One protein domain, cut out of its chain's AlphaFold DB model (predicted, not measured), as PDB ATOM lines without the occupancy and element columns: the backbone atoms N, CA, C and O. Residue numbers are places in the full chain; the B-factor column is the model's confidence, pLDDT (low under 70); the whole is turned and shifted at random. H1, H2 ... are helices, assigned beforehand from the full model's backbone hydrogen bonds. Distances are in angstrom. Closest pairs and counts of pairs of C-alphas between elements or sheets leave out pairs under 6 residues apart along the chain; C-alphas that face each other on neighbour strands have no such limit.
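Overview. This is residues 19 to 111 of the 188 residues of an uncharacterized protein of Nitriliruptorales bacterium (UniProt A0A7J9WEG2). The longest helix, H4, runs side by side with H2, opposite ways, and H1 and H3 lie on one side of this pair. H5 follows on toward one end of the body, packed on H1, and H6 makes a corner with H5 at that far end, where the long loop of residues 75 to 89 also runs. The printed part has 93 residues with six named helices, H1 to H6 in order, and no named strand: all helix. It is compact, with a radius of gyration of the C-alphas of 13.1 A, and only just elongated, spanning 37 by 25 by 22 A.

Along the chain. H4, residues 59 to 74, is 21.1 A long from C-alpha 59 at (161.940, 225.444, 268.825) to C-alpha 74 at (165.076, 207.403, 279.211). H2, residues 28 to 39, measures 15.9 A, and H5, residues 90 to 99, 14.2 A. The short ones are H1, residues 19 to 26, H3, residues 47 to 54, and H6, residues 104 to 109, which ends at (157.900, 196.221, 265.464).

Arrangement. H4 touches H2 at a shallow tilt of 31 degrees, opposite ways, the closest C-alphas, of Val 34 and Val 65, 6.0 A apart. H3 and H4 only just touch, and only at the corner, with C-alphas 54 and 61 6.7 A apart. H1 touches H5 about perpendicular, at 74 degrees, with the closest C-alphas, of Ala 20 and Gly 91, 3.7 A apart. H5 touches H6 at 85 degrees, about perpendicular, closest at C-alphas 97 and 104, 5.2 A. H4 and H6 are apart. In each of the six helices every O i to N i+4 pair is within hydrogen-bond range.

Size, cuts and confidence. The C-alphas farthest apart, of Asp 41 and Ala 109, are 39.2 A apart. The printed part has no cut. The link from H4 to H5 is long, 15 residues. Mean pLDDT of the printed part is 91.3, and no printed residue is under 70.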
ATOM      1  N   TYR A  19     147.180 211.544 273.620       95.44
ATOM      2  CA  TYR A  19     147.611 210.531 274.589       95.44
ATOM      3  C   TYR A  19     149.085 210.683 275.016       95.44
ATOM      4  O   TYR A  19     149.437 210.252 276.114       95.44
ATOM      5  N   ALA A  20     149.938 211.294 274.185       96.81
ATOM      6  CA  ALA A  20     151.332 211.592 274.516       96.81
ATOM      7  C   ALA A  20     151.433 212.810 275.447       96.81
ATOM      8  O   ALA A  20     152.209 212.791 276.405       96.81
ATOM      9  N   TRP A  21     150.575 213.815 275.243       96.62
ATOM     10  CA  TRP A  21     150.400 214.919 276.193       96.62
ATOM     11  C   TRP A  21     149.819 214.455 277.528       96.62
ATOM     12  O   TRP A  21     150.332 214.815 278.584       96.62
ATOM     13  N   ALA A  22     148.811 213.581 277.497       95.56
ATOM     14  CA  ALA A  22     148.222 213.012 278.704       95.56
ATOM     15  C   ALA A  22     149.239 212.194 279.519       95.56
ATOM     16  O   ALA A  22     149.164 212.158 280.745       95.56
ATOM     17  N   TRP A  23     150.195 211.530 278.861       95.69
ATOM     18  CA  TRP A  23     151.316 210.906 279.562       95.69
ATOM     19  C   TRP A  23     152.202 211.945 280.255       95.69
ATOM     20  O   TRP A  23     152.461 211.806 281.450       95.69
ATOM     21  N   LEU A  24     152.606 213.002 279.541       95.06
ATOM     22  CA  LEU A  24     153.457 214.059 280.094       95.06
ATOM     23  C   LEU A  24     152.805 214.714 281.321       95.06
ATOM     24  O   LEU A  24     153.455 214.887 282.347       95.06
ATOM     25  N   GLN A  25     151.498 214.976 281.252       94.62
ATOM     26  CA  GLN A  25     150.717 215.526 282.360       94.62
ATOM     27  C   GLN A  25     150.718 214.624 283.607       94.62
ATOM     28  O   GLN A  25     150.736 215.123 284.730       94.62
ATOM     29  N   ARG A  26     150.701 213.296 283.432       94.94
ATOM     30  CA  ARG A  26     150.779 212.336 284.551       94.94
ATOM     31  C   ARG A  26     152.203 212.164 285.077       94.94
ATOM     32  O   ARG A  26     152.386 211.817 286.244       94.94
ATOM     33  N   SER A  27     153.205 212.391 284.233       94.12
ATOM     34  CA  SER A  27     154.613 212.229 284.579       94.12
ATOM     35  C   SER A  27     155.133 213.437 285.362       94.12
ATOM     36  O   SER A  27     155.846 214.293 284.840       94.12
ATOM     37  N   ARG A  28     154.795 213.490 286.659       93.56
ATOM     38  CA  ARG A  28     155.242 214.549 287.582       93.56
ATOM     39  C   ARG A  28     156.749 214.855 287.529       93.56
ATOM     40  O   ARG A  28     157.060 216.041 287.503       93.56
ATOM     41  N   PRO A  29     157.681 213.876 287.501       93.88
ATOM     42  CA  PRO A  29     159.111 214.196 287.466       93.88
ATOM     43  C   PRO A  29     159.529 214.880 286.161       93.88
ATOM     44  O   PRO A  29     160.292 215.838 286.192       93.88
ATOM     45  N   VAL A  30     158.988 214.442 285.021       95.38
ATOM     46  CA  VAL A  30     159.286 215.050 283.716       95.38
ATOM     47  C   VAL A  30     158.700 216.459 283.654       95.38
ATOM     48  O   VAL A  30     159.388 217.395 283.268       95.38
ATOM     49  N   LEU A  31     157.444 216.634 284.076       95.75
ATOM     50  CA  LEU A  31     156.776 217.932 284.027       95.75
ATOM     51  C   LEU A  31     157.426 218.965 284.961       95.75
ATOM     52  O   LEU A  31     157.533 220.133 284.594       95.75
ATOM     53  N   ALA A  32     157.872 218.536 286.145       95.06
ATOM     54  CA  ALA A  32     158.597 219.392 287.078       95.06
ATOM     55  C   ALA A  32     159.922 219.880 286.481       95.06
ATOM     56  O   ALA A  32     160.201 221.073 286.532       95.06
ATOM     57  N   GLU A  33     160.691 218.981 285.862       96.81
ATOM     58  CA  GLU A  33     161.964 219.324 285.224       96.81
ATOM     59  C   GLU A  33     161.768 220.229 283.994       96.81
ATOM     60  O   GLU A  33     162.494 221.206 283.829       96.81
ATOM     61  N   VAL A  34     160.750 219.971 283.160       96.88
ATOM     62  CA  VAL A  34     160.409 220.860 282.033       96.88
ATOM     63  C   VAL A  34     160.067 222.261 282.538       96.88
ATOM     64  O   VAL A  34     160.572 223.243 282.000       96.88
ATOM     65  N   SER A  35     159.231 222.362 283.574       96.69
ATOM     66  CA  SER A  35     158.871 223.649 284.177       96.69
ATOM     67  C   SER A  35     160.096 224.365 284.727       96.69
ATOM     68  O   SER A  35     160.346 225.509 284.364       96.69
ATOM     69  N   HIS A  36     160.922 223.669 285.505       96.38
ATOM     70  CA  HIS A  36     162.127 224.251 286.076       96.38
ATOM     71  C   HIS A  36     163.086 224.783 284.997       96.38
ATOM     72  O   HIS A  36     163.591 225.892 285.131       96.38
ATOM     73  N   ARG A  37     163.287 224.056 283.890       95.94
ATOM     74  CA  ARG A  37     164.156 224.528 282.796       95.94
ATOM     75  C   ARG A  37     163.575 225.700 282.001       95.94
ATOM     76  O   ARG A  37     164.347 226.493 281.470       95.94
ATOM     77  N   LEU A  38     162.250 225.801 281.881       95.19
ATOM     78  CA  LEU A  38     161.600 226.866 281.108       95.19
ATOM     79  C   LEU A  38     161.347 228.135 281.922       95.19
ATOM     80  O   LEU A  38     161.469 229.233 281.384       95.19
ATOM     81  N   THR A  39     160.964 227.994 283.188       93.06
ATOM     82  CA  THR A  39     160.501 229.111 284.023       93.06
ATOM     83  C   THR A  39     161.295 229.277 285.314       93.06
ATOM     84  O   THR A  39     161.209 230.332 285.929       93.06
ATOM     85  N   GLY A  40     162.068 228.271 285.738       93.81
ATOM     86  CA  GLY A  40     162.729 228.233 287.049       93.81
ATOM     87  C   GLY A  40     161.823 227.763 288.192       93.81
ATOM     88  O   GLY A  40     162.325 227.355 289.238       93.81
ATOM     89  N   ASP A  41     160.510 227.725 287.967       92.19
ATOM     90  CA  ASP A  41     159.479 227.508 288.980       92.19
ATOM     91  C   ASP A  41     158.776 226.146 288.825       92.19
ATOM     92  O   ASP A  41     158.812 225.531 287.750       92.19
ATOM     93  N   PRO A  42     158.099 225.644 289.878       89.31
ATOM     94  CA  PRO A  42     157.259 224.455 289.772       89.31
ATOM     95  C   PRO A  42     156.084 224.659 288.793       89.31
ATOM     96  O   PRO A  42     155.583 225.776 288.647       89.31
ATOM     97  N   PRO A  43     155.587 223.583 288.150       91.88
ATOM     98  CA  PRO A  43     154.545 223.688 287.133       91.88
ATOM     99  C   PRO A  43     153.225 224.174 287.735       91.88
ATOM    100  O   PRO A  43     152.662 223.540 288.632       91.88
ATOM    101  N   GLY A  44     152.717 225.287 287.206       88.88
ATOM    102  CA  GLY A  44     151.413 225.844 287.561       88.88
ATOM    103  C   GLY A  44     150.233 225.119 286.901       88.88
ATOM    104  O   GLY A  44     150.383 224.254 286.034       88.88
ATOM    105  N   THR A  45     149.017 225.504 287.291       90.19
ATOM    106  CA  THR A  45     147.783 225.063 286.621       90.19
ATOM    107  C   THR A  45     147.770 225.529 285.166       90.19
ATOM    108  O   THR A  45     148.039 226.697 284.901       90.19
ATOM    109  N   GLY A  46     147.453 224.635 284.224       91.81
ATOM    110  CA  GLY A  46     147.431 224.954 282.787       91.81
ATOM    111  C   GLY A  46     148.806 224.945 282.104       91.81
ATOM    112  O   GLY A  46     148.898 225.213 280.911       91.81
ATOM    113  N   PHE A  47     149.884 224.590 282.815       94.56
ATOM    114  CA  PHE A  47     151.227 224.548 282.226       94.56
ATOM    115  C   PHE A  47     151.329 223.588 281.029       94.56
ATOM    116  O   PHE A  47     151.999 223.881 280.044       94.56
ATOM    117  N   VAL A  48     150.626 222.453 281.073       94.31
ATOM    118  CA  VAL A  48     150.595 221.508 279.945       94.31
ATOM    119  C   VAL A  48     149.883 222.101 278.728       94.31
ATOM    120  O   VAL A  48     150.322 221.854 277.610       94.31
ATOM    121  N   ASP A  49     148.834 222.895 278.923       95.06
ATOM    122  CA  ASP A  49     148.117 223.548 277.820       95.06
ATOM    123  C   ASP A  49     149.005 224.618 277.170       95.06
ATOM    124  O   ASP A  49     149.159 224.639 275.950       95.06
ATOM    125  N   TYR A  50     149.723 225.393 277.991       94.75
ATOM    126  CA  TYR A  50     150.774 226.298 277.520       94.75
ATOM    127  C   TYR A  50     151.834 225.567 276.677       94.75
ATOM    128  O   TYR A  50     152.203 226.038 275.598       94.75
ATOM    129  N   LEU A  51     152.307 224.398 277.129       95.94
ATOM    130  CA  LEU A  51     153.253 223.587 276.357       95.94
ATOM    131  C   LEU A  51     152.641 223.107 275.037       95.94
ATOM    132  O   LEU A  51     153.320 223.164 274.018       95.94
ATOM    133  N   GLN A  52     151.385 222.655 275.028       95.75
ATOM    134  CA  GLN A  52     150.704 222.206 273.806       95.75
ATOM    135  C   GLN A  52     150.619 223.311 272.750       95.75
ATOM    136  O   GLN A  52     150.833 223.042 271.568       95.75
ATOM    137  N   GLU A  53     150.338 224.543 273.176       95.31
ATOM    138  CA  GLU A  53     150.276 225.714 272.300       95.31
ATOM    139  C   GLU A  53     151.663 226.139 271.803       95.31
ATOM    140  O   GLU A  53     151.836 226.442 270.624       95.31
ATOM    141  N   ARG A  54     152.677 226.143 272.678       94.81
ATOM    142  CA  ARG A  54     154.030 226.618 272.342       94.81
ATOM    143  C   ARG A  54     154.871 225.613 271.569       94.81
ATOM    144  O   ARG A  54     155.596 226.012 270.664       94.81
ATOM    145  N   PHE A  55     154.781 224.327 271.894       95.12
ATOM    146  CA  PHE A  55     155.623 223.269 271.333       95.12
ATOM    147  C   PHE A  55     155.717 223.242 269.792       95.12
ATOM    148  O   PHE A  55     156.826 223.071 269.283       95.12
ATOM    149  N   PRO A  56     154.629 223.405 269.008       93.00
ATOM    150  CA  PRO A  56     154.736 223.418 267.545       93.00
ATOM    151  C   PRO A  56     155.386 224.691 266.981       93.00
ATOM    152  O   PRO A  56     155.880 224.666 265.856       93.00
ATOM    153  N   HIS A  57     155.388 225.795 267.731       93.44
ATOM    154  CA  HIS A  57     155.784 227.118 267.238       93.44
ATOM    155  C   HIS A  57     157.123 227.612 267.791       93.44
ATOM    156  O   HIS A  57     157.748 228.485 267.194       93.44
ATOM    157  N   ASP A  58     157.573 227.056 268.912       94.38
ATOM    158  CA  ASP A  58     158.793 227.455 269.593       94.38
ATOM    159  C   ASP A  58     159.796 226.299 269.652       94.38
ATOM    160  O   ASP A  58     159.624 225.319 270.386       94.38
ATOM    161  N   ALA A  59     160.874 226.435 268.877       93.19
ATOM    162  CA  ALA A  59     161.940 225.444 268.825       93.19
ATOM    163  C   ALA A  59     162.631 225.272 270.185       93.19
ATOM    164  O   ALA A  59     162.970 224.149 270.535       93.19
ATOM    165  N   PHE A  60     162.770 226.346 270.971       94.31
ATOM    166  CA  PHE A  60     163.393 226.275 272.290       94.31
ATOM    167  C   PHE A  60     162.546 225.441 273.256       94.31
ATOM    168  O   PHE A  60     163.043 224.483 273.847       94.31
ATOM    169  N   THR A  61     161.245 225.739 273.352       95.00
ATOM    170  CA  THR A  61     160.308 224.935 274.153       95.00
ATOM    171  C   THR A  61     160.331 223.468 273.729       95.00
ATOM    172  O   THR A  61     160.397 222.574 274.574       95.00
ATOM    173  N   ARG A  62     160.317 223.202 272.418       95.12
ATOM    174  CA  ARG A  62     160.375 221.839 271.885       95.12
ATOM    175  C   ARG A  62     161.657 221.112 272.284       95.12
ATOM    176  O   ARG A  62     161.569 219.979 272.755       95.12
ATOM    177  N   ASP A  63     162.813 221.745 272.117       95.06
ATOM    178  CA  ASP A  63     164.112 221.145 272.428       95.06
ATOM    179  C   ASP A  63     164.231 220.830 273.924       95.06
ATOM    180  O   ASP A  63     164.711 219.758 274.292       95.06
ATOM    181  N   ILE A  64     163.706 221.702 274.792       96.38
ATOM    182  CA  ILE A  64     163.658 221.462 276.240       96.38
ATOM    183  C   ILE A  64     162.738 220.288 276.574       96.38
ATOM    184  O   ILE A  64     163.148 219.389 277.304       96.38
ATOM    185  N   VAL A  65     161.518 220.244 276.030       96.19
ATOM    186  CA  VAL A  65     160.580 219.135 276.278       96.19
ATOM    187  C   VAL A  65     161.177 217.805 275.813       96.19
ATOM    188  O   VAL A  65     161.180 216.834 276.568       96.19
ATOM    189  N   VAL A  66     161.720 217.758 274.595       95.31
ATOM    190  CA  VAL A  66     162.349 216.553 274.034       95.31
ATOM    191  C   VAL A  66     163.571 216.135 274.852       95.31
ATOM    192  O   VAL A  66     163.688 214.963 275.210       95.31
ATOM    193  N   GLY A  67     164.447 217.085 275.187       94.62
ATOM    194  CA  GLY A  67     165.649 216.838 275.978       94.62
ATOM    195  C   GLY A  67     165.326 216.312 277.373       94.62
ATOM    196  O   GLY A  67     165.871 215.296 277.786       94.62
ATOM    197  N   VAL A  68     164.369 216.921 278.073       96.62
ATOM    198  CA  VAL A  68     163.960 216.472 279.411       96.62
ATOM    199  C   VAL A  68     163.307 215.094 279.372       96.62
ATOM    200  O   VAL A  68     163.566 214.273 280.248       96.62
ATOM    201  N   ILE A  69     162.484 214.793 278.366       95.31
ATOM    202  CA  ILE A  69     161.929 213.441 278.212       95.31
ATOM    203  C   ILE A  69     163.062 212.429 277.984       95.31
ATOM    204  O   ILE A  69     163.067 211.373 278.617       95.31
ATOM    205  N   ALA A  70     164.038 212.754 277.132       94.06
ATOM    206  CA  ALA A  70     165.212 211.912 276.913       94.06
ATOM    207  C   ALA A  70     166.011 211.688 278.207       94.06
ATOM    208  O   ALA A  70     166.326 210.544 278.543       94.06
ATOM    209  N   ASP A  71     166.273 212.751 278.960       92.56
ATOM    210  CA  ASP A  71     167.043 212.720 280.202       92.56
ATOM    211  C   ASP A  71     166.309 211.953 281.308       92.56
ATOM    212  O   ASP A  71     166.846 211.007 281.877       92.56
ATOM    213  N   VAL A  72     165.063 212.323 281.597       93.44
ATOM    214  CA  VAL A  72     164.337 211.858 282.787       93.44
ATOM    215  C   VAL A  72     163.625 210.531 282.542       93.44
ATOM    216  O   VAL A  72     163.668 209.648 283.396       93.44
ATOM    217  N   ALA A  73     162.967 210.357 281.392       91.81
ATOM    218  CA  ALA A  73     162.207 209.135 281.114       91.81
ATOM    219  C   ALA A  73     163.087 208.010 280.548       91.81
ATOM    220  O   ALA A  73     162.786 206.833 280.755       91.81
ATOM    221  N   PHE A  74     164.179 208.362 279.861       89.75
ATOM    222  CA  PHE A  74     165.076 207.403 279.211       89.75
ATOM    223  C   PHE A  74     166.525 207.460 279.716       89.75
ATOM    224  O   PHE A  74     167.406 206.841 279.118       89.75
ATOM    225  N   ASN A  75     166.788 208.152 280.830       87.38
ATOM    226  CA  ASN A  75     168.115 208.250 281.448       87.38
ATOM    227  C   ASN A  75     169.200 208.745 280.466       87.38
ATOM    228  O   ASN A  75     170.289 208.170 280.365       87.38
ATOM    229  N   GLY A  76     168.853 209.741 279.646       84.12
ATOM    230  CA  GLY A  76     169.713 210.347 278.624       84.12
ATOM    231  C   GLY A  76     169.963 209.469 277.391       84.12
ATOM    232  O   GLY A  76     170.728 209.846 276.506       84.12
ATOM    233  N   ARG A  77     169.354 208.279 277.307       83.44
ATOM    234  CA  ARG A  77     169.554 207.332 276.202       83.44
ATOM    235  C   ARG A  77     168.227 206.937 275.590       83.44
ATOM    236  O   ARG A  77     167.579 206.010 276.061       83.44
ATOM    237  N   ILE A  78     167.869 207.584 274.484       84.06
ATOM    238  CA  ILE A  78     166.683 207.216 273.708       84.06
ATOM    239  C   ILE A  78     166.902 205.812 273.135       84.06
ATOM    240  O   ILE A  78     167.800 205.609 272.307       84.06
ATOM    241  N   PRO A  79     166.139 204.810 273.585       81.56
ATOM    242  CA  PRO A  79     166.330 203.462 273.101       81.56
ATOM    243  C   PRO A  79     165.771 203.349 271.685       81.56
ATOM    244  O   PRO A  79     164.845 204.057 271.309       81.56
ATOM    245  N   ARG A  80     166.341 202.444 270.890       82.88
ATOM    246  CA  ARG A  80     165.901 202.200 269.502       82.88
ATOM    247  C   ARG A  80     164.671 201.295 269.407       82.88
ATOM    248  O   ARG A  80     164.098 201.153 268.338       82.88
ATOM    249  N   HIS A  81     164.331 200.644 270.511       81.62
ATOM    250  CA  HIS A  81     163.205 199.739 270.661       81.62
ATOM    251  C   HIS A  81     162.815 199.680 272.137       81.62
ATOM    252  O   HIS A  81     163.612 200.002 273.023       81.62
ATOM    253  N   ARG A  82     161.594 199.239 272.420       82.06
ATOM    254  CA  ARG A  82     161.110 199.057 273.784       82.06
ATOM    255  C   ARG A  82     161.867 197.908 274.464       82.06
ATOM    256  O   ARG A  82     161.930 196.813 273.904       82.06
ATOM    257  N   PRO A  83     162.410 198.102 275.678       79.62
ATOM    258  CA  PRO A  83     163.049 197.020 276.418       79.62
ATOM    259  C   PRO A  83     162.069 195.878 276.720       79.62
ATOM    260  O   PRO A  83     160.899 196.111 277.040       79.62
ATOM    261  N   ALA A  84     162.553 194.635 276.662       74.56
ATOM    262  CA  ALA A  84     161.742 193.463 276.980       74.56
ATOM    263  C   ALA A  84     161.179 193.555 278.411       74.56
ATOM    264  O   ALA A  84     161.911 193.829 279.361       74.56
ATOM    265  N   GLY A  85     159.871 193.328 278.563       71.88
ATOM    266  CA  GLY A  85     159.183 193.388 279.860       71.88
ATOM    267  C   GLY A  85     158.877 194.800 280.376       71.88
ATOM    268  O   GLY A  85     158.264 194.931 281.434       71.88
ATOM    269  N   ALA A  86     159.243 195.862 279.649       77.50
ATOM    270  CA  ALA A  86     158.902 197.223 280.043       77.50
ATOM    271  C   ALA A  86     157.403 197.500 279.848       77.50
ATOM    272  O   ALA A  86     156.870 197.405 278.738       77.50
ATOM    273  N   SER A  87     156.719 197.909 280.917       79.38
ATOM    274  CA  SER A  87     155.332 198.383 280.863       79.38
ATOM    275  C   SER A  87     155.291 199.888 280.580       79.38
ATOM    276  O   SER A  87     155.045 200.704 281.460       79.38
ATOM    277  N   TRP A  88     155.614 200.266 279.347       87.88
ATOM    278  CA  TRP A  88     155.391 201.609 278.826       87.88
ATOM    279  C   TRP A  88     153.959 201.776 278.339       87.88
ATOM    280  O   TRP A  88     153.411 200.918 277.636       87.88
ATOM    281  N   ASP A  89     153.360 202.898 278.703       89.62
ATOM    282  CA  ASP A  89     152.106 203.329 278.116       89.62
ATOM    283  C   ASP A  89     152.309 203.847 276.685       89.62
ATOM    284  O   ASP A  89     153.416 204.159 276.242       89.62
ATOM    285  N   ARG A  90     151.197 203.972 275.958       91.56
ATOM    286  CA  ARG A  90     151.176 204.421 274.563       91.56
ATOM    287  C   ARG A  90     151.794 205.813 274.365       91.56
ATOM    288  O   ARG A  90     152.346 206.075 273.301       91.56
ATOM    289  N   GLY A  91     151.678 206.704 275.353       94.25
ATOM    290  CA  GLY A  91     152.231 208.055 275.281       94.25
ATOM    291  C   GLY A  91     153.749 208.047 275.377       94.25
ATOM    292  O   GLY A  91     154.407 208.640 274.526       94.25
ATOM    293  N   LEU A  92     154.300 207.307 276.340       93.94
ATOM    294  CA  LEU A  92     155.746 207.123 276.471       93.94
ATOM    295  C   LEU A  92     156.358 206.443 275.237       93.94
ATOM    296  O   LEU A  92     157.387 206.899 274.738       93.94
ATOM    297  N   THR A  93     155.713 205.401 274.702       93.25
ATOM    298  CA  THR A  93     156.165 204.746 273.462       93.25
ATOM    299  C   THR A  93     156.185 205.717 272.284       93.25
ATOM    300  O   THR A  93     157.136 205.722 271.505       93.25
ATOM    301  N   TRP A  94     155.162 206.568 272.154       95.44
ATOM    302  CA  TRP A  94     155.123 207.563 271.086       95.44
ATOM    303  C   TRP A  94     156.257 208.577 271.210       95.44
ATOM    304  O   TRP A  94     156.906 208.864 270.209       95.44
ATOM    305  N   TRP A  95     156.542 209.069 272.420       95.62
ATOM    306  CA  TRP A  95     157.679 209.961 272.648       95.62
ATOM    307  C   TRP A  95     159.006 209.292 272.294       95.62
ATOM    308  O   TRP A  95     159.811 209.899 271.595       95.62
ATOM    309  N   ALA A  96     159.217 208.035 272.693       94.06
ATOM    310  CA  ALA A  96     160.418 207.292 272.313       94.06
ATOM    311  C   ALA A  96     160.581 207.220 270.785       94.06
ATOM    312  O   ALA A  96     161.646 207.541 270.261       94.06
ATOM    313  N   ALA A  97     159.510 206.860 270.073       93.19
ATOM    314  CA  ALA A  97     159.505 206.747 268.617       93.19
ATOM    315  C   ALA A  97     159.753 208.097 267.926       93.19
ATOM    316  O   ALA A  97     160.640 208.204 267.078       93.19
ATOM    317  N   ALA A  98     159.023 209.141 268.335       93.69
ATOM    318  CA  ALA A  98     159.130 210.483 267.771       93.69
ATOM    319  C   ALA A  98     160.539 211.063 267.941       93.69
ATOM    320  O   ALA A  98     161.101 211.602 266.990       93.69
ATOM    321  N   ILE A  99     161.134 210.900 269.126       93.44
ATOM    322  CA  ILE A  99     162.494 211.367 269.408       93.44
ATOM    323  C   ILE A  99     163.532 210.529 268.641       93.44
ATOM    324  O   ILE A  99     164.517 211.071 268.145       93.44
ATOM    325  N   ALA A 100     163.302 209.223 268.483       90.38
ATOM    326  CA  ALA A 100     164.137 208.354 267.653       90.38
ATOM    327  C   ALA A 100     163.963 208.592 266.137       90.38
ATOM    328  O   ALA A 100     164.690 207.999 265.340       90.38
ATOM    329  N   GLY A 101     163.018 209.445 265.726       90.50
ATOM    330  CA  GLY A 101     162.757 209.766 264.324       90.50
ATOM    331  C   GLY A 101     162.073 208.644 263.537       90.50
ATOM    332  O   GLY A 101     162.199 208.608 262.312       90.50
ATOM    333  N   VAL A 102     161.370 207.741 264.224       91.50
ATOM    334  CA  VAL A 102     160.627 206.615 263.636       91.50
ATOM    335  C   VAL A 102     159.145 206.696 263.993       91.50
ATOM    336  O   VAL A 102     158.731 207.409 264.910       91.50
ATOM    337  N   THR A 103     158.313 205.952 263.274       89.50
ATOM    338  CA  THR A 103     156.898 205.829 263.631       89.50
ATOM    339  C   THR A 103     156.721 204.940 264.868       89.50
ATOM    340  O   THR A 103     157.522 204.033 265.108       89.50
ATOM    341  N   PRO A 104     155.641 205.121 265.654       88.00
ATOM    342  CA  PRO A 104     155.342 204.230 266.776       88.00
ATOM    343  C   PRO A 104     155.224 202.759 266.359       88.00
ATOM    344  O   PRO A 104     155.638 201.877 267.101       88.00
ATOM    345  N   GLN A 105     154.705 202.496 265.155       86.12
ATOM    346  CA  GLN A 105     154.567 201.142 264.626       86.12
ATOM    347  C   GLN A 105     155.926 200.506 264.308       86.12
ATOM    348  O   GLN A 105     156.138 199.345 264.643       86.12
ATOM    349  N   GLU A 106     156.853 201.251 263.700       87.62
ATOM    350  CA  GLU A 106     158.230 200.786 263.468       87.62
ATOM    351  C   GLU A 106     158.963 200.539 264.789       87.62
ATOM    352  O   GLU A 106     159.670 199.543 264.933       87.62
ATOM    353  N   PHE A 107     158.754 201.415 265.775       87.75
ATOM    354  CA  PHE A 107     159.338 201.275 267.105       87.75
ATOM    355  C   PHE A 107     158.840 200.015 267.829       87.75
ATOM    356  O   PHE A 107     159.635 199.248 268.380       87.75
ATOM    357  N   ASP A 108     157.527 199.769 267.801       85.19
ATOM    358  CA  ASP A 108     156.926 198.566 268.379       85.19
ATOM    359  C   ASP A 108     157.351 197.302 267.613       85.19
ATOM    360  O   ASP A 108     157.662 196.292 268.238       85.19
ATOM    361  N   ALA A 109     157.450 197.353 266.280       84.38
ATOM    362  CA  ALA A 109     157.900 196.221 265.464       84.38
ATOM    363  C   ALA A 109     159.370 195.841 265.715       84.38
ATOM    364  O   ALA A 109     159.724 194.665 265.656       84.38
ATOM    365  N   ALA A 110     160.227 196.819 266.024       80.44
ATOM    366  CA  ALA A 110     161.618 196.586 266.410       80.44
ATOM    367  C   ALA A 110     161.768 196.037 267.842       80.44
ATOM    368  O   ALA A 110     162.863 195.639 268.245       80.44
ATOM    369  N   SER A 111     160.689 196.040 268.628       77.00
ATOM    370  CA  SER A 111     160.708 195.616 270.022       77.00
ATOM    371  C   SER A 111     160.560 194.097 270.142       77.00
ATOM    372  O   SER A 111     159.712 193.505 269.475       77.00
TER     373      SER A 111